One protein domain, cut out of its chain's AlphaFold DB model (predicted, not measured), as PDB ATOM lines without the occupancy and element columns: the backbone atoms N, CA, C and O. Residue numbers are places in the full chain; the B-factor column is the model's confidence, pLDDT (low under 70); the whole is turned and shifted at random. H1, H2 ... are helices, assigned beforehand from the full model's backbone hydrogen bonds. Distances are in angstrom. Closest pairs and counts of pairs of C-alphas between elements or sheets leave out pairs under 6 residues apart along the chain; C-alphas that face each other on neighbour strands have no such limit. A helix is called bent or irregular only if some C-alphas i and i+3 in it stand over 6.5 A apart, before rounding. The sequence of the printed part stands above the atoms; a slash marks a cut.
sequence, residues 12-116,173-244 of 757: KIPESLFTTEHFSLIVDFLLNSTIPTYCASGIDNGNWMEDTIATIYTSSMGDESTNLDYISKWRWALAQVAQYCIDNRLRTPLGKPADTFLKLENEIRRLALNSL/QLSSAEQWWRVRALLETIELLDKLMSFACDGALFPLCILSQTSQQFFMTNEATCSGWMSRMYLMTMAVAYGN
ATOM      1  N   LYS A  12     198.378 194.589 192.505       83.19
ATOM      2  CA  LYS A  12     197.631 193.794 191.534       83.19
ATOM      3  C   LYS A  12     197.480 192.384 192.094       83.19
ATOM      4  O   LYS A  12     198.455 191.822 192.590       83.19
ATOM      5  N   ILE A  13     196.287 191.807 191.990       88.19
ATOM      6  CA  ILE A  13     196.087 190.393 192.305       88.19
ATOM      7  C   ILE A  13     196.820 189.585 191.224       88.19
ATOM      8  O   ILE A  13     196.511 189.747 190.035       88.19
ATOM      9  N   PRO A  14     197.844 188.794 191.591       86.50
ATOM     10  CA  PRO A  14     198.613 188.041 190.618       86.50
ATOM     11  C   PRO A  14     197.767 186.903 190.051       86.50
ATOM     12  O   PRO A  14     196.945 186.310 190.756       86.50
ATOM     13  N   GLU A  15     197.999 186.575 188.781       85.62
ATOM     14  CA  GLU A  15     197.476 185.335 188.211       85.62
ATOM     15  C   GLU A  15     198.029 184.146 188.999       85.62
ATOM     16  O   GLU A  15     199.183 184.152 189.430       85.62
ATOM     17  N   SER A  16     197.187 183.143 189.224       89.62
ATOM     18  CA  SER A  16     197.558 181.953 189.979       89.62
ATOM     19  C   SER A  16     196.735 180.750 189.536       89.62
ATOM     20  O   SER A  16     195.691 180.892 188.895       89.62
ATOM     21  N   LEU A  17     197.179 179.556 189.921       92.38
ATOM     22  CA  LEU A  17     196.459 178.298 189.715       92.38
ATOM     23  C   LEU A  17     195.409 178.051 190.817       92.38
ATOM     24  O   LEU A  17     195.188 176.916 191.233       92.38
ATOM     25  N   PHE A  18     194.772 179.111 191.326       94.25
ATOM     26  CA  PHE A  18     193.790 179.014 192.405       94.25
ATOM     27  C   PHE A  18     192.544 178.230 191.960       94.25
ATOM     28  O   PHE A  18     191.855 178.604 191.010       94.25
ATOM     29  N   THR A  19     192.248 177.129 192.654       94.38
ATOM     30  CA  THR A  19     191.229 176.159 192.236       94.38
ATOM     31  C   THR A  19     189.901 176.327 192.978       94.38
ATOM     32  O   THR A  19     189.793 176.981 194.016       94.38
ATOM     33  N   THR A  20     188.870 175.652 192.471       95.31
ATOM     34  CA  THR A  20     187.566 175.516 193.137       95.31
ATOM     35  C   THR A  20     187.664 174.837 194.513       95.31
ATOM     36  O   THR A  20     186.878 175.143 195.411       95.31
ATOM     37  N   GLU A  21     188.623 173.927 194.703       92.38
ATOM     38  CA  GLU A  21     188.877 173.280 195.995       92.38
ATOM     39  C   GLU A  21     189.454 174.278 197.007       92.38
ATOM     40  O   GLU A  21     188.927 174.396 198.113       92.38
ATOM     41  N   HIS A  22     190.445 175.081 196.593       94.19
ATOM     42  CA  HIS A  22     191.004 176.156 197.423       94.19
ATOM     43  C   HIS A  22     189.916 177.158 197.839       94.19
ATOM     44  O   HIS A  22     189.827 177.530 199.010       94.19
ATOM     45  N   PHE A  23     189.049 177.549 196.895       96.12
ATOM     46  CA  PHE A  23     187.890 178.397 197.180       96.12
ATOM     47  C   PHE A  23     186.999 177.785 198.265       96.12
ATOM     48  O   PHE A  23     186.648 178.462 199.229       96.12
ATOM     49  N   SER A  24     186.639 176.508 198.113       94.31
ATOM     50  CA  SER A  24     185.683 175.840 199.001       94.31
ATOM     51  C   SER A  24     186.228 175.733 200.424       94.31
ATOM     52  O   SER A  24     185.528 176.084 201.368       94.31
ATOM     53  N   LEU A  25     187.503 175.370 200.577       91.56
ATOM     54  CA  LEU A  25     188.159 175.248 201.880       91.56
ATOM     55  C   LEU A  25     188.236 176.578 202.633       91.56
ATOM     56  O   LEU A  25     187.914 176.640 203.821       91.56
ATOM     57  N   ILE A  26     188.623 177.659 201.951       94.25
ATOM     58  CA  ILE A  26     188.697 178.983 202.582       94.25
ATOM     59  C   ILE A  26     187.296 179.474 202.945       94.25
ATOM     60  O   ILE A  26     187.078 179.965 204.050       94.25
ATOM     61  N   VAL A  27     186.327 179.334 202.043       94.94
ATOM     62  CA  VAL A  27     184.964 179.819 202.278       94.94
ATOM     63  C   VAL A  27     184.254 179.015 203.370       94.94
ATOM     64  O   VAL A  27     183.531 179.611 204.169       94.94
ATOM     65  N   ASP A  28     184.500 177.710 203.483       91.69
ATOM     66  CA  ASP A  28     183.994 176.899 204.593       91.69
ATOM     67  C   ASP A  28     184.596 177.321 205.936       91.69
ATOM     68  O   ASP A  28     183.875 177.395 206.934       91.69
ATOM     69  N   PHE A  29     185.878 177.693 205.978       92.38
ATOM     70  CA  PHE A  29     186.450 178.320 207.167       92.38
ATOM     71  C   PHE A  29     185.746 179.638 207.505       92.38
ATOM     72  O   PHE A  29     185.318 179.831 208.645       92.38
ATOM     73  N   LEU A  30     185.573 180.529 206.525       94.88
ATOM     74  CA  LEU A  30     184.968 181.845 206.741       94.88
ATOM     75  C   LEU A  30     183.512 181.753 207.217       94.88
ATOM     76  O   LEU A  30     183.138 182.455 208.158       94.88
ATOM     77  N   LEU A  31     182.706 180.888 206.598       94.12
ATOM     78  CA  LEU A  31     181.266 180.791 206.847       94.12
ATOM     79  C   LEU A  31     180.914 179.809 207.962       94.12
ATOM     80  O   LEU A  31     180.092 180.123 208.819       94.12
ATOM     81  N   ASN A  32     181.549 178.638 207.977       88.44
ATOM     82  CA  ASN A  32     181.155 177.518 208.832       88.44
ATOM     83  C   ASN A  32     182.105 177.310 210.020       88.44
ATOM     84  O   ASN A  32     181.839 176.465 210.870       88.44
ATOM     85  N   SER A  33     183.181 178.105 210.130       88.38
ATOM     86  CA  SER A  33     184.243 177.920 211.135       88.38
ATOM     87  C   SER A  33     184.946 176.558 211.033       88.38
ATOM     88  O   SER A  33     185.499 176.075 212.019       88.38
ATOM     89  N   THR A  34     184.926 175.941 209.849       84.50
ATOM     90  CA  THR A  34     185.574 174.651 209.588       84.50
ATOM     91  C   THR A  34     187.075 174.850 209.409       84.50
ATOM     92  O   THR A  34     187.497 175.693 208.625       84.50
ATOM     93  N   ILE A  35     187.893 174.071 210.115       80.50
ATOM     94  CA  ILE A  35     189.353 174.114 209.976       80.50
ATOM     95  C   ILE A  35     189.753 173.337 208.714       80.50
ATOM     96  O   ILE A  35     189.491 172.134 208.661       80.50
ATOM     97  N   PRO A  36     190.387 173.967 207.708       72.81
ATOM     98  CA  PRO A  36     190.965 173.242 206.587       72.81
ATOM     99  C   PRO A  36     192.227 172.508 207.064       72.81
ATOM    100  O   PRO A  36     193.093 173.116 207.687       72.81
ATOM    101  N   THR A  37     192.353 171.212 206.785       67.00
ATOM    102  CA  THR A  37     193.542 170.414 207.131       67.00
ATOM    103  C   THR A  37     194.112 169.771 205.873       67.00
ATOM    104  O   THR A  37     193.544 168.825 205.341       67.00
ATOM    105  N   TYR A  38     195.258 170.275 205.404       59.31
ATOM    106  CA  TYR A  38     195.984 169.714 204.253       59.31
ATOM    107  C   TYR A  38     197.008 168.629 204.630       59.31
ATOM    108  O   TYR A  38     197.542 167.956 203.750       59.31
ATOM    109  N   CYS A  39     197.296 168.425 205.919       49.72
ATOM    110  CA  CYS A  39     198.360 167.518 206.349       49.72
ATOM    111  C   CYS A  39     197.840 166.113 206.701       49.72
ATOM    112  O   CYS A  39     196.997 165.914 207.578       49.72
ATOM    113  N   ALA A  40     198.422 165.140 206.004       43.97
ATOM    114  CA  ALA A  40     198.102 163.721 205.906       43.97
ATOM    115  C   ALA A  40     198.321 162.864 207.179       43.97
ATOM    116  O   ALA A  40     198.802 161.737 207.089       43.97
ATOM    117  N   SER A  41     197.953 163.345 208.369       49.84
ATOM    118  CA  SER A  41     197.946 162.502 209.584       49.84
ATOM    119  C   SER A  41     196.812 162.777 210.574       49.84
ATOM    120  O   SER A  41     196.715 162.083 211.580       49.84
ATOM    121  N   GLY A  42     195.930 163.754 210.327       53.16
ATOM    122  CA  GLY A  42     194.829 164.074 211.254       53.16
ATOM    123  C   GLY A  42     195.280 164.612 212.625       53.16
ATOM    124  O   GLY A  42     194.449 164.798 213.517       53.16
ATOM    125  N   ILE A  43     196.578 164.882 212.799       52.75
ATOM    126  CA  ILE A  43     197.169 165.435 214.020       52.75
ATOM    127  C   ILE A  43     197.411 166.930 213.795       52.75
ATOM    128  O   ILE A  43     198.279 167.310 213.011       52.75
ATOM    129  N   ASP A  44     196.649 167.783 214.483       61.44
ATOM    130  CA  ASP A  44     196.911 169.225 214.523       61.44
ATOM    131  C   ASP A  44     197.995 169.529 215.563       61.44
ATOM    132  O   ASP A  44     197.809 169.324 216.766       61.44
ATOM    133  N   ASN A  45     199.130 170.042 215.084       64.25
ATOM    134  CA  ASN A  45     200.240 170.508 215.918       64.25
ATOM    135  C   ASN A  45     200.005 171.923 216.489       64.25
ATOM    136  O   ASN A  45     200.874 172.457 217.175       64.25
ATOM    137  N   GLY A  46     198.849 172.537 216.214       69.38
ATOM    138  CA  GLY A  46     198.469 173.886 216.637       69.38
ATOM    139  C   GLY A  46     198.789 174.984 215.619       69.38
ATOM    140  O   GLY A  46     198.427 176.133 215.855       69.38
ATOM    141  N   ASN A  47     199.419 174.646 214.488       78.50
ATOM    142  CA  ASN A  47     199.894 175.596 213.472       78.50
ATOM    143  C   ASN A  47     199.097 175.540 212.157       78.50
ATOM    144  O   ASN A  47     199.538 176.083 211.146       78.50
ATOM    145  N   TRP A  48     197.900 174.939 212.159       84.81
ATOM    146  CA  TRP A  48     197.096 174.740 210.945       84.81
ATOM    147  C   TRP A  48     196.898 176.022 210.117       84.81
ATOM    148  O   TRP A  48     196.871 175.947 208.892       84.81
ATOM    149  N   MET A  49     196.775 177.196 210.756       86.94
ATOM    150  CA  MET A  49     196.610 178.479 210.061       86.94
ATOM    151  C   MET A  49     197.804 178.825 209.171       86.94
ATOM    152  O   MET A  49     197.620 179.452 208.130       86.94
ATOM    153  N   GLU A  50     199.010 178.471 209.601       87.62
ATOM    154  CA  GLU A  50     200.256 178.709 208.878       87.62
ATOM    155  C   GLU A  50     200.462 177.630 207.808       87.62
ATOM    156  O   GLU A  50     200.662 177.955 206.638       87.62
ATOM    157  N   ASP A  51     200.281 176.362 208.180       86.00
ATOM    158  CA  ASP A  51     200.501 175.208 207.300       86.00
ATOM    159  C   ASP A  51     199.508 175.171 206.123       86.00
ATOM    160  O   ASP A  51     199.883 174.946 204.968       86.00
ATOM    161  N   THR A  52     198.229 175.436 206.402       87.38
ATOM    162  CA  THR A  52     197.154 175.442 205.397       87.38
ATOM    163  C   THR A  52     197.423 176.488 204.335       87.38
ATOM    164  O   THR A  52     197.389 176.199 203.139       87.38
ATOM    165  N   ILE A  53     197.697 177.720 204.764       90.19
ATOM    166  CA  ILE A  53     197.825 178.825 203.826       90.19
ATOM    167  C   ILE A  53     199.142 178.775 203.063       90.19
ATOM    168  O   ILE A  53     199.171 179.143 201.892       90.19
ATOM    169  N   ALA A  54     200.212 178.276 203.690       89.06
ATOM    170  CA  ALA A  54     201.461 177.996 203.001       89.06
ATOM    171  C   ALA A  54     201.240 176.969 201.886       89.06
ATOM    172  O   ALA A  54     201.646 177.211 200.755       89.06
ATOM    173  N   THR A  55     200.507 175.888 202.169       88.12
ATOM    174  CA  THR A  55     200.197 174.846 201.181       88.12
ATOM    175  C   THR A  55     199.390 175.394 200.001       88.12
ATOM    176  O   THR A  55     199.778 175.180 198.854       88.12
ATOM    177  N   ILE A  56     198.306 176.140 200.262       90.44
ATOM    178  CA  ILE A  56     197.480 176.760 199.206       90.44
ATOM    179  C   ILE A  56     198.303 177.763 198.386       90.44
ATOM    180  O   ILE A  56     198.170 177.827 197.161       90.44
ATOM    181  N   TYR A  57     199.140 178.568 199.047       90.88
ATOM    182  CA  TYR A  57     199.974 179.561 198.378       90.88
ATOM    183  C   TYR A  57     200.994 178.887 197.456       90.88
ATOM    184  O   TYR A  57     201.035 179.198 196.268       90.88
ATOM    185  N   THR A  58     201.760 177.920 197.970       89.31
ATOM    186  CA  THR A  58     202.776 177.195 197.197       89.31
ATOM    187  C   THR A  58     202.151 176.429 196.032       89.31
ATOM    188  O   THR A  58     202.664 176.509 194.918       89.31
ATOM    189  N   SER A  59     201.009 175.758 196.235       89.75
ATOM    190  CA  SER A  59     200.326 175.026 195.158       89.75
ATOM    191  C   SER A  59     199.781 175.941 194.055       89.75
ATOM    192  O   SER A  59     199.708 175.529 192.900       89.75
ATOM    193  N   SER A  60     199.406 177.179 194.393       90.50
ATOM    194  CA  SER A  60     198.789 178.114 193.444       90.50
ATOM    195  C   SER A  60     199.794 179.029 192.742       90.50
ATOM    196  O   SER A  60     199.576 179.382 191.583       90.50
ATOM    197  N   MET A  61     200.853 179.454 193.439       89.19
ATOM    198  CA  MET A  61     201.852 180.411 192.938       89.19
ATOM    199  C   MET A  61     203.130 179.731 192.431       89.19
ATOM    200  O   MET A  61     203.848 180.330 191.636       89.19
ATOM    201  N   GLY A  62     203.432 178.503 192.872       78.38
ATOM    202  CA  GLY A  62     204.611 177.735 192.451       78.38
ATOM    203  C   GLY A  62     205.967 178.274 192.929       78.38
ATOM    204  O   GLY A  62     206.991 177.676 192.611       78.38
ATOM    205  N   ASP A  63     205.989 179.381 193.677       65.44
ATOM    206  CA  ASP A  63     207.202 180.070 194.125       65.44
ATOM    207  C   ASP A  63     207.366 179.985 195.654       65.44
ATOM    208  O   ASP A  63     206.568 180.541 196.410       65.44
ATOM    209  N   GLU A  64     208.421 179.300 196.110       56.78
ATOM    210  CA  GLU A  64     208.831 179.230 197.523       56.78
ATOM    211  C   GLU A  64     209.697 180.431 197.955       56.78
ATOM    212  O   GLU A  64     209.964 180.604 199.145       56.78
ATOM    213  N   SER A  65     210.158 181.272 197.017       52.09
ATOM    214  CA  SER A  65     211.216 182.263 197.271       52.09
ATOM    215  C   SER A  65     210.742 183.559 197.940       52.09
ATOM    216  O   SER A  65     211.556 184.307 198.491       52.09
ATOM    217  N   THR A  66     209.435 183.835 197.957       62.00
ATOM    218  CA  THR A  66     208.886 184.997 198.663       62.00
ATOM    219  C   THR A  66     208.626 184.665 200.132       62.00
ATOM    220  O   THR A  66     207.648 184.005 200.486       62.00
ATOM    221  N   ASN A  67     209.492 185.174 201.015       70.00
ATOM    222  CA  ASN A  67     209.383 185.036 202.470       70.00
ATOM    223  C   ASN A  67     208.249 185.919 203.047       70.00
ATOM    224  O   ASN A  67     208.485 186.863 203.800       70.00
ATOM    225  N   LEU A  68     207.012 185.658 202.615       81.88
ATOM    226  CA  LEU A  68     205.789 186.284 203.118       81.88
ATOM    227  C   LEU A  68     205.358 185.606 204.418       81.88
ATOM    228  O   LEU A  68     205.295 184.371 204.495       81.88
ATOM    229  N   ASP A  69     204.982 186.413 205.408       87.69
ATOM    230  CA  ASP A  69     204.332 185.911 206.614       87.69
ATOM    231  C   ASP A  69     202.978 185.257 206.273       87.69
ATOM    232  O   ASP A  69     202.357 185.530 205.237       87.69
ATOM    233  N   TYR A  70     202.509 184.363 207.143       88.25
ATOM    234  CA  TYR A  70     201.299 183.590 206.869       88.25
ATOM    235  C   TYR A  70     200.039 184.465 206.772       88.25
ATOM    236  O   TYR A  70     199.135 184.118 206.017       88.25
ATOM    237  N   ILE A  71     199.969 185.620 207.449       91.00
ATOM    238  CA  ILE A  71     198.831 186.544 207.328       91.00
ATOM    239  C   ILE A  71     198.835 187.240 205.967       91.00
ATOM    240  O   ILE A  71     197.778 187.378 205.350       91.00
ATOM    241  N   SER A  72     200.001 187.613 205.445       89.25
ATOM    242  CA  SER A  72     200.118 188.111 204.072       89.25
ATOM    243  C   SER A  72     199.687 187.062 203.041       89.25
ATOM    244  O   SER A  72     198.953 187.388 202.106       89.25
ATOM    245  N   LYS A  73     200.040 185.784 203.248       90.94
ATOM    246  CA  LYS A  73     199.534 184.671 202.421       90.94
ATOM    247  C   LYS A  73     198.017 184.502 202.550       90.94
ATOM    248  O   LYS A  73     197.343 184.285 201.543       90.94
ATOM    249  N   TRP A  74     197.452 184.676 203.749       93.44
ATOM    250  CA  TRP A  74     195.998 184.674 203.928       93.44
ATOM    251  C   TRP A  74     195.346 185.800 203.136       93.44
ATOM    252  O   TRP A  74     194.423 185.534 202.377       93.44
ATOM    253  N   ARG A  75     195.845 187.034 203.243       93.31
ATOM    254  CA  ARG A  75     195.320 188.188 202.493       93.31
ATOM    255  C   ARG A  75     195.378 187.983 200.983       93.31
ATOM    256  O   ARG A  75     194.418 188.328 200.295       93.31
ATOM    257  N   TRP A  76     196.456 187.381 200.476       93.38
ATOM    258  CA  TRP A  76     196.533 186.951 199.079       93.38
ATOM    259  C   TRP A  76     195.397 185.975 198.740       93.38
ATOM    260  O   TRP A  76     194.687 186.182 197.760       93.38
ATOM    261  N   ALA A  77     195.153 184.966 199.576       94.75
ATOM    262  CA  ALA A  77     194.111 183.983 199.305       94.75
ATOM    263  C   ALA A  77     192.698 184.581 199.387       94.75
ATOM    264  O   ALA A  77     191.848 184.238 198.571       94.75
ATOM    265  N   LEU A  78     192.443 185.526 200.302       96.06
ATOM    266  CA  LEU A  78     191.175 186.271 200.348       96.06
ATOM    267  C   LEU A  78     190.959 187.094 199.069       96.06
ATOM    268  O   LEU A  78     189.841 187.161 198.555       96.06
ATOM    269  N   ALA A  79     192.027 187.680 198.518       95.38
ATOM    270  CA  ALA A  79     191.977 188.361 197.228       95.38
ATOM    271  C   ALA A  79     191.660 187.389 196.082       95.38
ATOM    272  O   ALA A  79     190.814 187.714 195.248       95.38
ATOM    273  N   GLN A  80     192.233 186.181 196.092       95.75
ATOM    274  CA  GLN A  80     191.889 185.144 195.114       95.75
ATOM    275  C   GLN A  80     190.452 184.634 195.265       95.75
ATOM    276  O   GLN A  80     189.777 184.425 194.262       95.75
ATOM    277  N   VAL A  81     189.928 184.504 196.488       97.25
ATOM    278  CA  VAL A  81     188.511 184.166 196.728       97.25
ATOM    279  C   VAL A  81     187.590 185.231 196.132       97.25
ATOM    280  O   VAL A  81     186.620 184.902 195.444       97.25
ATOM    281  N   ALA A  82     187.898 186.512 196.352       97.12
ATOM    282  CA  ALA A  82     187.133 187.609 195.771       97.12
ATOM    283  C   ALA A  82     187.239 187.624 194.237       97.12
ATOM    284  O   ALA A  82     186.219 187.760 193.565       97.12
ATOM    285  N   GLN A  83     188.433 187.425 193.671       95.69
ATOM    286  CA  GLN A  83     188.623 187.353 192.222       95.69
ATOM    287  C   GLN A  83     187.888 186.155 191.602       95.69
ATOM    288  O   GLN A  83     187.190 186.326 190.606       95.69
ATOM    289  N   TYR A  84     187.932 184.979 192.231       96.75
ATOM    290  CA  TYR A  84     187.202 183.789 191.788       96.75
ATOM    291  C   TYR A  84     185.692 184.053 191.681       96.75
ATOM    292  O   TYR A  84     185.048 183.634 190.714       96.75
ATOM    293  N   CYS A  85     185.118 184.790 192.639       97.19
ATOM    294  CA  CYS A  85     183.723 185.234 192.581       97.19
ATOM    295  C   CYS A  85     183.437 186.111 191.350       97.19
ATOM    296  O   CYS A  85     182.364 185.992 190.757       97.19
ATOM    297  N   ILE A  86     184.369 186.973 190.948       96.56
ATOM    298  CA  ILE A  86     184.212 187.864 189.792       96.56
ATOM    299  C   ILE A  86     184.381 187.101 188.475       96.56
ATOM    300  O   ILE A  86     183.522 187.190 187.590       96.56
ATOM    301  N   ASP A  87     185.427 186.288 188.360       95.31
ATOM    302  CA  ASP A  87     185.731 185.518 187.150       95.31
ATOM    303  C   ASP A  87     184.607 184.532 186.815       95.31
ATOM    304  O   ASP A  87     184.217 184.385 185.653       95.31
ATOM    305  N   ASN A  88     183.975 183.957 187.840       96.12
ATOM    306  CA  ASN A  88     182.851 183.040 187.676       96.12
ATOM    307  C   ASN A  88     181.474 183.718 187.701       96.12
ATOM    308  O   ASN A  88     180.450 183.027 187.747       96.12
ATOM    309  N   ARG A  89     181.400 185.058 187.644       96.75
ATOM    310  CA  ARG A  89     180.128 185.813 187.650       96.75
ATOM    311  C   ARG A  89     179.224 185.386 188.814       96.75
ATOM    312  O   ARG A  89     178.031 185.138 188.632       96.75
ATOM    313  N   LEU A  90     179.827 185.222 189.992       96.81
ATOM    314  CA  LEU A  90     179.231 184.784 191.259       96.81
ATOM    315  C   LEU A  90     178.624 183.369 191.255       96.81
ATOM    316  O   LEU A  90     177.970 182.984 192.229       96.81
ATOM    317  N   ARG A  91     178.839 182.573 190.201       96.62
ATOM    318  CA  ARG A  91     178.533 181.134 190.201       96.62
ATOM    319  C   ARG A  91     179.680 180.403 190.880       96.62
ATOM    320  O   ARG A  91     180.729 180.208 190.282       96.62
ATOM    321  N   THR A  92     179.483 180.029 192.131       96.94
ATOM    322  CA  THR A  92     180.529 179.419 192.959       96.94
ATOM    323  C   THR A  92     180.055 178.054 193.466       96.94
ATOM    324  O   THR A  92     178.876 177.725 193.309       96.94
ATOM    325  N   PRO A  93     180.910 177.257 194.129       96.25
ATOM    326  CA  PRO A  93     180.476 176.069 194.874       96.25
ATOM    327  C   PRO A  93     179.344 176.329 195.877       96.25
ATOM    328  O   PRO A  93     178.613 175.414 196.244       96.25
ATOM    329  N   LEU A  94     179.156 177.582 196.301       94.38
ATOM    330  CA  LEU A  94     178.044 177.960 197.161       94.38
ATOM    331  C   LEU A  94     176.682 177.930 196.458       94.38
ATOM    332  O   LEU A  94     175.678 177.818 197.166       94.38
ATOM    333  N   GLY A  95     176.645 178.020 195.127       94.62
ATOM    334  CA  GLY A  95     175.431 178.002 194.316       94.62
ATOM    335  C   GLY A  95     175.422 179.061 193.210       94.62
ATOM    336  O   GLY A  95     176.453 179.482 192.676       94.62
ATOM    337  N   LYS A  96     174.213 179.483 192.831       96.38
ATOM    338  CA  LYS A  96     173.988 180.557 191.853       96.38
ATOM    339  C   LYS A  96     174.379 181.919 192.457       96.38
ATOM    340  O   LYS A  96     174.555 182.017 193.669       96.38
ATOM    341  N   PRO A  97     174.446 183.004 191.659       95.88
ATOM    342  CA  PRO A  97     174.832 184.330 192.157       95.88
ATOM    343  C   PRO A  97     174.061 184.791 193.401       95.88
ATOM    344  O   PRO A  97     174.658 185.286 194.352       95.88
ATOM    345  N   ALA A  98     172.744 184.566 193.420       94.38
ATOM    346  CA  ALA A  98     171.901 184.889 194.567       94.38
ATOM    347  C   ALA A  98     172.247 184.054 195.814       94.38
ATOM    348  O   ALA A  98     172.250 184.598 196.914       94.38
ATOM    349  N   ASP A  99     172.589 182.773 195.648       96.75
ATOM    350  CA  ASP A  99     172.951 181.877 196.753       96.75
ATOM    351  C   ASP A  99     174.297 182.280 197.371       96.75
ATOM    352  O   ASP A  99     174.433 182.320 198.594       96.75
ATOM    353  N   THR A 100     175.276 182.644 196.531       96.06
ATOM    354  CA  THR A 100     176.577 183.177 196.969       96.06
ATOM    355  C   THR A 100     176.378 184.423 197.838       96.06
ATOM    356  O   THR A 100     176.888 184.495 198.957       96.06
ATOM    357  N   PHE A 101     175.581 185.384 197.361       96.12
ATOM    358  CA  PHE A 101     175.253 186.592 198.119       96.12
ATOM    359  C   PHE A 101     174.499 186.304 199.414       96.12
ATOM    360  O   PHE A 101     174.812 186.902 200.444       96.12
ATOM    361  N   LEU A 102     173.526 185.395 199.376       96.50
ATOM    362  CA  LEU A 102     172.707 185.059 200.533       96.50
ATOM    363  C   LEU A 102     173.533 184.400 201.642       96.50
ATOM    364  O   LEU A 102     173.359 184.743 202.806       96.50
ATOM    365  N   LYS A 103     174.464 183.500 201.306       97.25
ATOM    366  CA  LYS A 103     175.329 182.856 202.307       97.25
ATOM    367  C   LYS A 103     176.264 183.850 203.001       97.25
ATOM    368  O   LYS A 103     176.370 183.815 204.225       97.25
ATOM    369  N   LEU A 104     176.875 184.773 202.251       96.50
ATOM    370  CA  LEU A 104     177.685 185.859 202.824       96.50
ATOM    371  C   LEU A 104     176.833 186.797 203.697       96.50
ATOM    372  O   LEU A 104     177.231 187.151 204.808       96.50
ATOM    373  N   GLU A 105     175.647 187.182 203.213       96.25
ATOM    374  CA  GLU A 105     174.714 188.050 203.941       96.25
ATOM    375  C   GLU A 105     174.256 187.403 205.256       96.25
ATOM    376  O   GLU A 105     174.249 188.062 206.297       96.25
ATOM    377  N   ASN A 106     173.912 186.115 205.231       96.62
ATOM    378  CA  ASN A 106     173.440 185.377 206.399       96.62
ATOM    379  C   ASN A 106     174.510 185.269 207.486       96.62
ATOM    380  O   ASN A 106     174.196 185.481 208.657       96.62
ATOM    381  N   GLU A 107     175.767 185.007 207.121       96.75
ATOM    382  CA  GLU A 107     176.845 184.930 208.109       96.75
ATOM    383  C   GLU A 107     177.122 186.297 208.751       96.75
ATOM    384  O   GLU A 107     177.207 186.403 209.976       96.75
ATOM    385  N   ILE A 108     177.164 187.379 207.965       97.19
ATOM    386  CA  ILE A 108     177.299 188.734 208.522       97.19
ATOM    387  C   ILE A 108     176.116 189.093 209.415       97.19
ATOM    388  O   ILE A 108     176.305 189.669 210.487       97.19
ATOM    389  N   ARG A 109     174.894 188.739 209.015       95.81
ATOM    390  CA  ARG A 109     173.688 188.971 209.813       95.81
ATOM    391  C   ARG A 109     173.742 188.215 211.139       95.81
ATOM    392  O   ARG A 109     173.422 188.803 212.170       95.81
ATOM    393  N   ARG A 110     174.183 186.953 211.128       94.88
ATOM    394  CA  ARG A 110     174.368 186.128 212.330       94.88
ATOM    395  C   ARG A 110     175.389 186.755 213.279       94.88
ATOM    396  O   ARG A 110     175.110 186.918 214.464       94.88
ATOM    397  N   LEU A 111     176.545 187.173 212.758       94.69
ATOM    398  CA  LEU A 111     177.575 187.863 213.539       94.69
ATOM    399  C   LEU A 111     177.060 189.197 214.102       94.69
ATOM    400  O   LEU A 111     177.235 189.481 215.287       94.69
ATOM    401  N   ALA A 112     176.371 190.002 213.291       93.56
ATOM    402  CA  ALA A 112     175.805 191.273 213.731       93.56
ATOM    403  C   ALA A 112     174.787 191.071 214.860       93.56
ATOM    404  O   ALA A 112     174.836 191.788 215.859       93.56
ATOM    405  N   LEU A 113     173.905 190.073 214.737       91.06
ATOM    406  CA  LEU A 113     172.924 189.749 215.768       91.06
ATOM    407  C   LEU A 113     173.618 189.372 217.082       91.06
ATOM    408  O   LEU A 113     173.320 189.981 218.103       91.06
ATOM    409  N   ASN A 114     174.616 188.485 217.037       86.69
ATOM    410  CA  ASN A 114     175.387 188.081 218.217       86.69
ATOM    411  C   ASN A 114     176.054 189.269 218.934       86.69
ATOM    412  O   ASN A 114     176.146 189.277 220.158       86.69
ATOM    413  N   SER A 115     176.505 190.284 218.192       83.31
ATOM    414  CA  SER A 115     177.101 191.496 218.768       83.31
ATOM    415  C   SER A 115     176.063 192.449 219.376       83.31
ATOM    416  O   SER A 115     176.317 193.071 220.410       83.31
ATOM    417  N   LEU A 116     174.886 192.562 218.750       82.12
ATOM    418  CA  LEU A 116     173.832 193.502 219.142       82.12
ATOM    419  C   LEU A 116     172.926 192.965 220.259       82.12
ATOM    420  O   LEU A 116     172.491 193.739 221.111       82.12
ATOM    421  N   GLN A 173     187.554 173.117 218.578       78.38
ATOM    422  CA  GLN A 173     187.036 174.480 218.539       78.38
ATOM    423  C   GLN A 173     188.156 175.470 218.197       78.38
ATOM    424  O   GLN A 173     189.295 175.309 218.638       78.38
ATOM    425  N   LEU A 174     187.829 176.498 217.408       85.44
ATOM    426  CA  LEU A 174     188.753 177.596 217.125       85.44
ATOM    427  C   LEU A 174     189.072 178.378 218.409       85.44
ATOM    428  O   LEU A 174     188.175 178.653 219.209       85.44
ATOM    429  N   SER A 175     190.328 178.791 218.570       87.25
ATOM    430  CA  SER A 175     190.736 179.696 219.647       87.25
ATOM    431  C   SER A 175     190.080 181.075 219.494       87.25
ATOM    432  O   SER A 175     189.558 181.434 218.433       87.25
ATOM    433  N   SER A 176     190.116 181.901 220.545       88.88
ATOM    434  CA  SER A 176     189.560 183.259 220.474       88.88
ATOM    435  C   SER A 176     190.265 184.142 219.442       88.88
ATOM    436  O   SER A 176     189.617 184.964 218.791       88.88
ATOM    437  N   ALA A 177     191.575 183.955 219.278       89.00
ATOM    438  CA  ALA A 177     192.373 184.656 218.282       89.00
ATOM    439  C   ALA A 177     191.991 184.188 216.862       89.00
ATOM    440  O   ALA A 177     191.701 185.010 215.992       89.00
ATOM    441  N   GLU A 178     191.872 182.874 216.649       90.44
ATOM    442  CA  GLU A 178     191.444 182.287 215.372       90.44
ATOM    443  C   GLU A 178     190.028 182.739 214.974       90.44
ATOM    444  O   GLU A 178     189.793 183.118 213.826       90.44
ATOM    445  N   GLN A 179     189.087 182.775 215.925       91.88
ATOM    446  CA  GLN A 179     187.732 183.294 215.698       91.88
ATOM    447  C   GLN A 179     187.732 184.781 215.338       91.88
ATOM    448  O   GLN A 179     186.985 185.202 214.451       91.88
ATOM    449  N   TRP A 180     188.565 185.588 216.001       93.31
ATOM    450  CA  TRP A 180     188.730 186.996 215.646       93.31
ATOM    451  C   TRP A 180     189.254 187.152 214.213       93.31
ATOM    452  O   TRP A 180     188.697 187.952 213.453       93.31
ATOM    453  N   TRP A 181     190.262 186.361 213.823       94.19
ATOM    454  CA  TRP A 181     190.819 186.395 212.471       94.19
ATOM    455  C   TRP A 181     189.820 185.935 211.417       94.19
ATOM    456  O   TRP A 181     189.690 186.598 210.396       94.19
ATOM    457  N   ARG A 182     189.052 184.870 211.669       95.06
ATOM    458  CA  ARG A 182     187.985 184.411 210.763       95.06
ATOM    459  C   ARG A 182     187.022 185.546 210.414       95.06
ATOM    460  O   ARG A 182     186.715 185.771 209.245       95.06
ATOM    461  N   VAL A 183     186.576 186.293 211.425       96.19
ATOM    462  CA  VAL A 183     185.672 187.435 211.228       96.19
ATOM    463  C   VAL A 183     186.379 188.591 210.512       96.19
ATOM    464  O   VAL A 183     185.797 189.173 209.596       96.19
ATOM    465  N   ARG A 184     187.640 188.899 210.854       95.31
ATOM    466  CA  ARG A 184     188.472 189.884 210.129       95.31
ATOM    467  C   ARG A 184     188.604 189.514 208.647       95.31
ATOM    468  O   ARG A 184     188.360 190.364 207.800       95.31
ATOM    469  N   ALA A 185     188.904 188.257 208.343       96.06
ATOM    470  CA  ALA A 185     189.077 187.730 206.996       96.06
ATOM    471  C   ALA A 185     187.772 187.735 206.181       96.06
ATOM    472  O   ALA A 185     187.786 188.044 204.988       96.06
ATOM    473  N   LEU A 186     186.623 187.474 206.815       97.62
ATOM    474  CA  LEU A 186     185.319 187.607 206.161       97.62
ATOM    475  C   LEU A 186     185.029 189.071 205.789       97.62
ATOM    476  O   LEU A 186     184.594 189.349 204.672       97.62
ATOM    477  N   LEU A 187     185.305 190.015 206.698       97.06
ATOM    478  CA  LEU A 187     185.157 191.450 206.428       97.06
ATOM    479  C   LEU A 187     186.080 191.912 205.289       97.06
ATOM    480  O   LEU A 187     185.629 192.631 204.397       97.06
ATOM    481  N   GLU A 188     187.343 191.474 205.287       95.50
ATOM    482  CA  GLU A 188     188.305 191.773 204.216       95.50
ATOM    483  C   GLU A 188     187.856 191.170 202.871       95.50
ATOM    484  O   GLU A 188     187.894 191.853 201.849       95.50
ATOM    485  N   THR A 189     187.330 189.940 202.860       96.44
ATOM    486  CA  THR A 189     186.765 189.314 201.649       96.44
ATOM    487  C   THR A 189     185.606 190.131 201.075       96.44
ATOM    488  O   THR A 189     185.554 190.367 199.869       96.44
ATOM    489  N   ILE A 190     184.688 190.610 201.923       96.44
ATOM    490  CA  ILE A 190     183.566 191.460 201.489       96.44
ATOM    491  C   ILE A 190     184.070 192.807 200.959       96.44
ATOM    492  O   ILE A 190     183.536 193.315 199.975       96.44
ATOM    493  N   GLU A 191     185.110 193.385 201.572       95.06
ATOM    494  CA  GLU A 191     185.748 194.602 201.059       95.06
ATOM    495  C   GLU A 191     186.307 194.411 199.653       95.06
ATOM    496  O   GLU A 191     186.095 195.251 198.777       95.06
ATOM    497  N   LEU A 192     187.049 193.323 199.457       95.31
ATOM    498  CA  LEU A 192     187.688 192.996 198.191       95.31
ATOM    499  C   LEU A 192     186.636 192.714 197.121       95.31
ATOM    500  O   LEU A 192     186.745 193.242 196.019       95.31
ATOM    501  N   LEU A 193     185.577 191.976 197.460       95.88
ATOM    502  CA  LEU A 193     184.469 191.717 196.546       95.88
ATOM    503  C   LEU A 193     183.782 193.020 196.107       95.88
ATOM    504  O   LEU A 193     183.558 193.210 194.917       95.88
ATOM    505  N   ASP A 194     183.507 193.943 197.032       94.75
ATOM    506  CA  ASP A 194     182.921 195.259 196.724       94.75
ATOM    507  C   ASP A 194     183.831 196.102 195.807       94.75
ATOM    508  O   ASP A 194     183.382 196.651 194.794       94.75
ATOM    509  N   LYS A 195     185.143 196.133 196.092       92.69
ATOM    510  CA  LYS A 195     186.141 196.808 195.244       92.69
ATOM    511  C   LYS A 195     186.197 196.207 193.841       92.69
ATOM    512  O   LYS A 195     186.224 196.960 192.871       92.69
ATOM    513  N   LEU A 196     186.216 194.880 193.724       94.75
ATOM    514  CA  LEU A 196     186.319 194.212 192.429       94.75
ATOM    515  C   LEU A 196     185.016 194.279 191.624       94.75
ATOM    516  O   LEU A 196     185.080 194.426 190.409       94.75
ATOM    517  N   MET A 197     183.843 194.250 192.271       94.94
ATOM    518  CA  MET A 197     182.563 194.516 191.599       94.94
ATOM    519  C   MET A 197     182.523 195.941 191.039       94.94
ATOM    520  O   MET A 197     182.150 196.130 189.884       94.94
ATOM    521  N   SER A 198     182.965 196.929 191.825       92.25
ATOM    522  CA  SER A 198     183.065 198.325 191.373       92.25
ATOM    523  C   SER A 198     184.063 198.466 190.220       92.25
ATOM    524  O   SER A 198     183.758 199.078 189.203       92.25
ATOM    525  N   PHE A 199     185.230 197.823 190.325       93.62
ATOM    526  CA  PHE A 199     186.236 197.783 189.260       93.62
ATOM    527  C   PHE A 199     185.718 197.112 187.981       93.62
ATOM    528  O   PHE A 199     186.030 197.572 186.888       93.62
ATOM    529  N   ALA A 200     184.894 196.069 188.090       94.19
ATOM    530  CA  ALA A 200     184.273 195.433 186.932       94.19
ATOM    531  C   ALA A 200     183.226 196.328 186.243       94.19
ATOM    532  O   ALA A 200     182.986 196.151 185.051       94.19
ATOM    533  N   CYS A 201     182.616 197.278 186.958       92.50
ATOM    534  CA  CYS A 201     181.653 198.220 186.381       92.50
ATOM    535  C   CYS A 201     182.346 199.459 185.795       92.50
ATOM    536  O   CYS A 201     182.147 199.780 184.625       92.50
ATOM    537  N   ASP A 202     183.198 200.112 186.589       90.12
ATOM    538  CA  ASP A 202     183.758 201.436 186.281       90.12
ATOM    539  C   ASP A 202     185.187 201.387 185.715       90.12
ATOM    540  O   ASP A 202     185.664 202.348 185.107       90.12
ATOM    541  N   GLY A 203     185.900 200.278 185.921       87.06
ATOM    542  CA  GLY A 203     187.340 200.195 185.697       87.06
ATOM    543  C   GLY A 203     188.157 200.973 186.736       87.06
ATOM    544  O   GLY A 203     187.648 201.517 187.716       87.06
ATOM    545  N   ALA A 204     189.474 201.003 186.546       85.25
ATOM    546  CA  ALA A 204     190.396 201.823 187.328       85.25
ATOM    547  C   ALA A 204     191.580 202.238 186.452       85.25
ATOM    548  O   ALA A 204     191.914 201.548 185.490       85.25
ATOM    549  N   LEU A 205     192.231 203.353 186.807       84.06
ATOM    550  CA  LEU A 205     193.419 203.836 186.094       84.06
ATOM    551  C   LEU A 205     194.550 202.795 186.105       84.06
ATOM    552  O   LEU A 205     195.240 202.630 185.103       84.06
ATOM    553  N   PHE A 206     194.703 202.075 187.220       83.25
ATOM    554  CA  PHE A 206     195.594 200.925 187.325       83.25
ATOM    555  C   PHE A 206     194.763 199.652 187.541       83.25
ATOM    556  O   PHE A 206     193.898 199.635 188.423       83.25
ATOM    557  N   PRO A 207     194.997 198.588 186.755       82.50
ATOM    558  CA  PRO A 207     194.200 197.371 186.837       82.50
ATOM    559  C   PRO A 207     194.446 196.627 188.157       82.50
ATOM    560  O   PRO A 207     195.587 196.321 188.499       82.50
ATOM    561  N   LEU A 208     193.363 196.301 188.870       87.69
ATOM    562  CA  LEU A 208     193.404 195.515 190.112       87.69
ATOM    563  C   LEU A 208     193.638 194.024 189.859       87.69
ATOM    564  O   LEU A 208     194.380 193.375 190.586       87.69
ATOM    565  N   CYS A 209     193.000 193.492 188.824       88.69
ATOM    566  CA  CYS A 209     193.137 192.122 188.348       88.69
ATOM    567  C   CYS A 209     192.891 192.102 186.834       88.69
ATOM    568  O   CYS A 209     192.556 193.127 186.230       88.69
ATOM    569  N   ILE A 210     193.086 190.943 186.211       86.81
ATOM    570  CA  ILE A 210     192.718 190.733 184.810       86.81
ATOM    571  C   ILE A 210     191.261 190.276 184.787       86.81
ATOM    572  O   ILE A 210     190.918 189.280 185.408       86.81
ATOM    573  N   LEU A 211     190.409 191.027 184.088       89.31
ATOM    574  CA  LEU A 211     188.982 190.736 183.969       89.31
ATOM    575  C   LEU A 211     188.638 190.275 182.558       89.31
ATOM    576  O   LEU A 211     189.039 190.896 181.572       89.31
ATOM    577  N   SER A 212     187.831 189.219 182.460       92.19
ATOM    578  CA  SER A 212     187.266 188.795 181.180       92.19
ATOM    579  C   SER A 212     186.158 189.750 180.714       92.19
ATOM    580  O   SER A 212     185.380 190.268 181.521       92.19
ATOM    581  N   GLN A 213     186.016 189.918 179.394       92.69
ATOM    582  CA  GLN A 213     184.960 190.756 178.809       92.69
ATOM    583  C   GLN A 213     183.551 190.281 179.204       92.69
ATOM    584  O   GLN A 213     182.655 191.091 179.434       92.69
ATOM    585  N   THR A 214     183.349 188.965 179.334       95.19
ATOM    586  CA  THR A 214     182.050 188.406 179.741       95.19
ATOM    587  C   THR A 214     181.737 188.664 181.211       95.19
ATOM    588  O   THR A 214     180.576 188.896 181.546       95.19
ATOM    589  N   SER A 215     182.736 188.641 182.097       94.94
ATOM    590  CA  SER A 215     182.546 189.026 183.500       94.94
ATOM    591  C   SER A 215     182.249 190.519 183.620       94.94
ATOM    592  O   SER A 215     181.290 190.887 184.295       94.94
ATOM    593  N   GLN A 216     182.981 191.368 182.894       95.44
ATOM    594  CA  GLN A 216     182.730 192.811 182.859       95.44
ATOM    595  C   GLN A 216     181.294 193.127 182.409       95.44
ATOM    596  O   GLN A 216     180.547 193.796 183.121       95.44
ATOM    597  N   GLN A 217     180.858 192.560 181.279       96.06
ATOM    598  CA  GLN A 217     179.500 192.754 180.764       96.06
ATOM    599  C   GLN A 217     178.426 192.274 181.754       96.06
ATOM    600  O   GLN A 217     177.381 192.915 181.893       96.06
ATOM    601  N   PHE A 218     178.675 191.166 182.460       97.00
ATOM    602  CA  PHE A 218     177.769 190.665 183.491       97.00
ATOM    603  C   PHE A 218     177.593 191.674 184.632       97.00
ATOM    604  O   PHE A 218     176.452 191.981 184.977       97.00
ATOM    605  N   PHE A 219     178.681 192.209 185.195       96.56
ATOM    606  CA  PHE A 219     178.593 193.158 186.309       96.56
ATOM    607  C   PHE A 219     178.011 194.506 185.883       96.56
ATOM    608  O   PHE A 219     177.134 195.003 186.579       96.56
ATOM    609  N   MET A 220     178.365 195.023 184.702       96.38
ATOM    610  CA  MET A 220     177.744 196.238 184.158       96.38
ATOM    611  C   MET A 220     176.224 196.086 183.985       96.38
ATOM    612  O   MET A 220     175.458 196.976 184.335       96.38
ATOM    613  N   THR A 221     175.759 194.933 183.490       97.00
ATOM    614  CA  THR A 221     174.316 194.682 183.307       97.00
ATOM    615  C   THR A 221     173.579 194.541 184.647       97.00
ATOM    616  O   THR A 221     172.389 194.832 184.735       97.00
ATOM    617  N   ASN A 222     174.273 194.089 185.697       96.44
ATOM    618  CA  ASN A 222     173.695 193.777 187.007       96.44
ATOM    619  C   ASN A 222     174.113 194.762 188.119       96.44
ATOM    620  O   ASN A 222     173.894 194.473 189.298       96.44
ATOM    621  N   GLU A 223     174.671 195.925 187.772       95.62
ATOM    622  CA  GLU A 223     175.231 196.903 188.718       95.62
ATOM    623  C   GLU A 223     174.221 197.309 189.805       95.62
ATOM    624  O   GLU A 223     174.540 197.345 190.997       95.62
ATOM    625  N   ALA A 224     172.964 197.550 189.417       93.62
ATOM    626  CA  ALA A 224     171.889 197.916 190.340       93.62
ATOM    627  C   ALA A 224     171.614 196.824 191.393       93.62
ATOM    628  O   ALA A 224     171.351 197.122 192.558       93.62
ATOM    629  N   THR A 225     171.710 195.550 191.007       94.88
ATOM    630  CA  THR A 225     171.517 194.413 191.917       94.88
ATOM    631  C   THR A 225     172.687 194.294 192.891       94.88
ATOM    632  O   THR A 225     172.471 194.131 194.093       94.88
ATOM    633  N   CYS A 226     173.924 194.423 192.400       94.62
ATOM    634  CA  CYS A 226     175.139 194.377 193.220       94.62
ATOM    635  C   CYS A 226     175.191 195.536 194.229       94.62
ATOM    636  O   CYS A 226     175.380 195.318 195.427       94.62
ATOM    637  N   SER A 227     174.948 196.765 193.768       92.19
ATOM    638  CA  SER A 227     174.892 197.955 194.627       92.19
ATOM    639  C   SER A 227     173.727 197.901 195.621       92.19
ATOM    640  O   SER A 227     173.890 198.270 196.787       92.19
ATOM    641  N   GLY A 228     172.571 197.367 195.213       93.81
ATOM    642  CA  GLY A 228     171.432 197.117 196.094       93.81
ATOM    643  C   GLY A 228     171.731 196.086 197.186       93.81
ATOM    644  O   GLY A 228     171.352 196.283 198.341       93.81
ATOM    645  N   TRP A 229     172.452 195.006 196.863       95.19
ATOM    646  CA  TRP A 229     172.930 194.040 197.858       95.19
ATOM    647  C   TRP A 229     173.866 194.708 198.870       95.19
ATOM    648  O   TRP A 229     173.604 194.635 200.073       95.19
ATOM    649  N   MET A 230     174.866 195.458 198.395       94.12
ATOM    650  CA  MET A 230     175.815 196.152 199.268       94.12
ATOM    651  C   MET A 230     175.125 197.185 200.177       94.12
ATOM    652  O   MET A 230     175.396 197.249 201.379       94.12
ATOM    653  N   SER A 231     174.150 197.921 199.633       92.56
ATOM    654  CA  SER A 231     173.342 198.904 200.368       92.56
ATOM    655  C   SER A 231     172.606 198.299 201.563       92.56
ATOM    656  O   SER A 231     172.544 198.907 202.635       92.56
ATOM    657  N   ARG A 232     172.062 197.084 201.406       93.00
ATOM    658  CA  ARG A 232     171.378 196.363 202.493       93.00
ATOM    659  C   ARG A 232     172.356 195.903 203.574       93.00
ATOM    660  O   ARG A 232     171.970 195.835 204.739       93.00
ATOM    661  N   MET A 233     173.606 195.625 203.209       94.12
ATOM    662  CA  MET A 233     174.619 195.100 204.123       94.12
ATOM    663  C   MET A 233     175.334 196.157 204.967       94.12
ATOM    664  O   MET A 233     175.843 195.810 206.030       94.12
ATOM    665  N   TYR A 234     175.351 197.437 204.571       95.31
ATOM    666  CA  TYR A 234     176.172 198.457 205.243       95.31
ATOM    667  C   TYR A 234     176.054 198.455 206.774       95.31
ATOM    668  O   TYR A 234     177.060 198.287 207.457       95.31
ATOM    669  N   LEU A 235     174.848 198.596 207.332       94.62
ATOM    670  CA  LEU A 235     174.684 198.733 208.786       94.62
ATOM    671  C   LEU A 235     175.056 197.465 209.566       94.62
ATOM    672  O   LEU A 235     175.637 197.569 210.647       94.62
ATOM    673  N   MET A 236     174.735 196.280 209.037       95.00
ATOM    674  CA  MET A 236     175.074 195.016 209.702       95.00
ATOM    675  C   MET A 236     176.580 194.750 209.646       95.00
ATOM    676  O   MET A 236     177.181 194.435 210.671       95.00
ATOM    677  N   THR A 237     177.216 194.993 208.498       96.94
ATOM    678  CA  THR A 237     178.669 194.854 208.358       96.94
ATOM    679  C   THR A 237     179.407 195.894 209.206       96.94
ATOM    680  O   THR A 237     180.423 195.564 209.807       96.94
ATOM    681  N   MET A 238     178.880 197.118 209.350       97.56
ATOM    682  CA  MET A 238     179.433 198.131 210.262       97.56
ATOM    683  C   MET A 238     179.427 197.663 211.724       97.56
ATOM    684  O   MET A 238     180.406 197.891 212.428       97.56
ATOM    685  N   ALA A 239     178.361 197.001 212.184       95.06
ATOM    686  CA  ALA A 239     178.297 196.477 213.551       95.06
ATOM    687  C   ALA A 239     179.358 195.387 213.794       95.06
ATOM    688  O   ALA A 239     180.072 195.436 214.797       95.06
ATOM    689  N   VAL A 240     179.515 194.450 212.849       96.69
ATOM    690  CA  VAL A 240     180.542 193.393 212.916       96.69
ATOM    691  C   VAL A 240     181.949 193.988 212.854       96.69
ATOM    692  O   VAL A 240     182.799 193.654 213.677       96.69
ATOM    693  N   ALA A 241     182.188 194.919 211.927       96.00
ATOM    694  CA  ALA A 241     183.467 195.604 211.785       96.00
ATOM    695  C   ALA A 241     183.845 196.378 213.052       96.00
ATOM    696  O   ALA A 241     184.993 196.296 213.483       96.00
ATOM    697  N   TYR A 242     182.890 197.060 213.693       94.56
ATOM    698  CA  TYR A 242     183.139 197.747 214.957       94.56
ATOM    699  C   TYR A 242     183.554 196.770 216.062       94.56
ATOM    700  O   TYR A 242     184.579 196.989 216.697       94.56
ATOM    701  N   GLY A 243     182.793 195.690 216.286       91.62
ATOM    702  CA  GLY A 243     183.115 194.707 217.333       91.62
ATOM    703  C   GLY A 243     184.459 194.013 217.100       91.62
ATOM    704  O   GLY A 243     185.214 193.755 218.031       91.62
ATOM    705  N   ASN A 244     184.813 193.773 215.840       93.12
ATOM    706  CA  ASN A 244     186.090 193.174 215.479       93.12
ATOM    707  C   ASN A 244     187.272 194.177 215.503       93.12
ATOM    708  O   ASN A 244     188.408 193.779 215.250       93.12
TER     709      ASN A 244
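AT A GLANCE: This is residues 12 to 116 and 173 to 244 of the 757 residues of an uncharacterized protein of Ascaris lumbricoides (UniProt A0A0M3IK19). A compact body of helices is built round the long helix H5, with H3 crossing it in the core; H1 and H2 run side by side over one side of H3, and H4 and the bent helix H7 lie on the side of H5 away from H3. H6 crosses the end of H5, and residues 40 to 47, between H1 and H2, stick out from the body. The printed part has 177 residues with seven named helices, H1 to H7 in order along the chain, and no named strand; the class is all helix. The radius of gyration of the C-alphas is 16.4 A, and the C-alphas span 48 by 42 by 28 A.

IN THESE COORDINATES: The printed part begins at Lys 12, and H1 follows as residues 20 to 32, 17.1 A long, from C-alpha 20 at (187.566, 175.516, 193.137). H2 is residues 48 to 61, 19.5 A, and H3 is residues 70 to 87, 25.2 A. H4 is residues 97 to 116, 28.5 A, ending at the cut. After the cut comes H5, residues 176 to 202, the longest helix at 39.2 A, from C-alpha 176 at (189.560, 183.259, 220.474) to C-alpha 202 at (183.758, 201.436, 186.281). H6 is residues 213 to 221, 12.2 A. H7, residues 223 to 243, was assigned as one helix by its hydrogen bonds but is bent: C-alphas 232 and 235 are 7.5 A apart. Its arms are H7a, residues 223 to 232, 14.3 A, and H7b, residues 235 to 243, 12.7 A, at a steep tilt of 53 degrees to each other. H7b ends at C-alpha 243 at (183.115, 194.707, 217.333).

HOW THE PARTS SIT: H5 is the hub, touching four other helices. With residues 185 to 197 alone it touches H3, at a steep tilt of 39 degrees, the same way; the closest C-alphas, those of Ala 82 and Leu 193, are 5.0 A apart. H1 touches H5 with residues 29 to 31 alone, closest at Leu 30 and Arg 182, whose C-alphas are 5.6 A apart. H1 also touches H3, about perpendicular but only just, at 71 degrees, with the C-alphas of Phe 23 and Val 81 closest at 5.8 A. H2 touches H3 at a steep tilt of 54 degrees, closest at the C-alphas of Glu 50 and Tyr 70, 5.4 A. H1 and H2 are close but not clearly touching, at a shallow tilt of 28 degrees, opposite ways. H6 touches H5 about perpendicular at 89 degrees, closest at the C-alphas of Cys 201 and Met 220, 4.9 A. H7a and H7b each only just touch H5, with 3 pairs of C-alphas within 8 A. H4 touches H7b at a steep tilt of 52 degrees, closest at the C-alphas of Ala 112 and Val 240, 5.3 A. H4 and H5 are near each other. H2 and H4 are apart. Every O i to N i+4 pair is within hydrogen-bond range in H1, H3, H4, H5, H6, H7a and H7b; in H2 it is 9 of 10.

THE WHOLE: The two C-alphas farthest apart, those of Ile 43 and Thr 221, are 48.2 A apart. Residues 117 to 172 are cut out, and C-alphas 116 and 173 stand 23.2 A apart across the cut. Of the links printed whole, H1 to H2 is long, with 15 residues, and H6 to H7 is tight. The mean pLDDT of the printed part is 89.5; residues 37 to 46 and 63 to 66 are under 70.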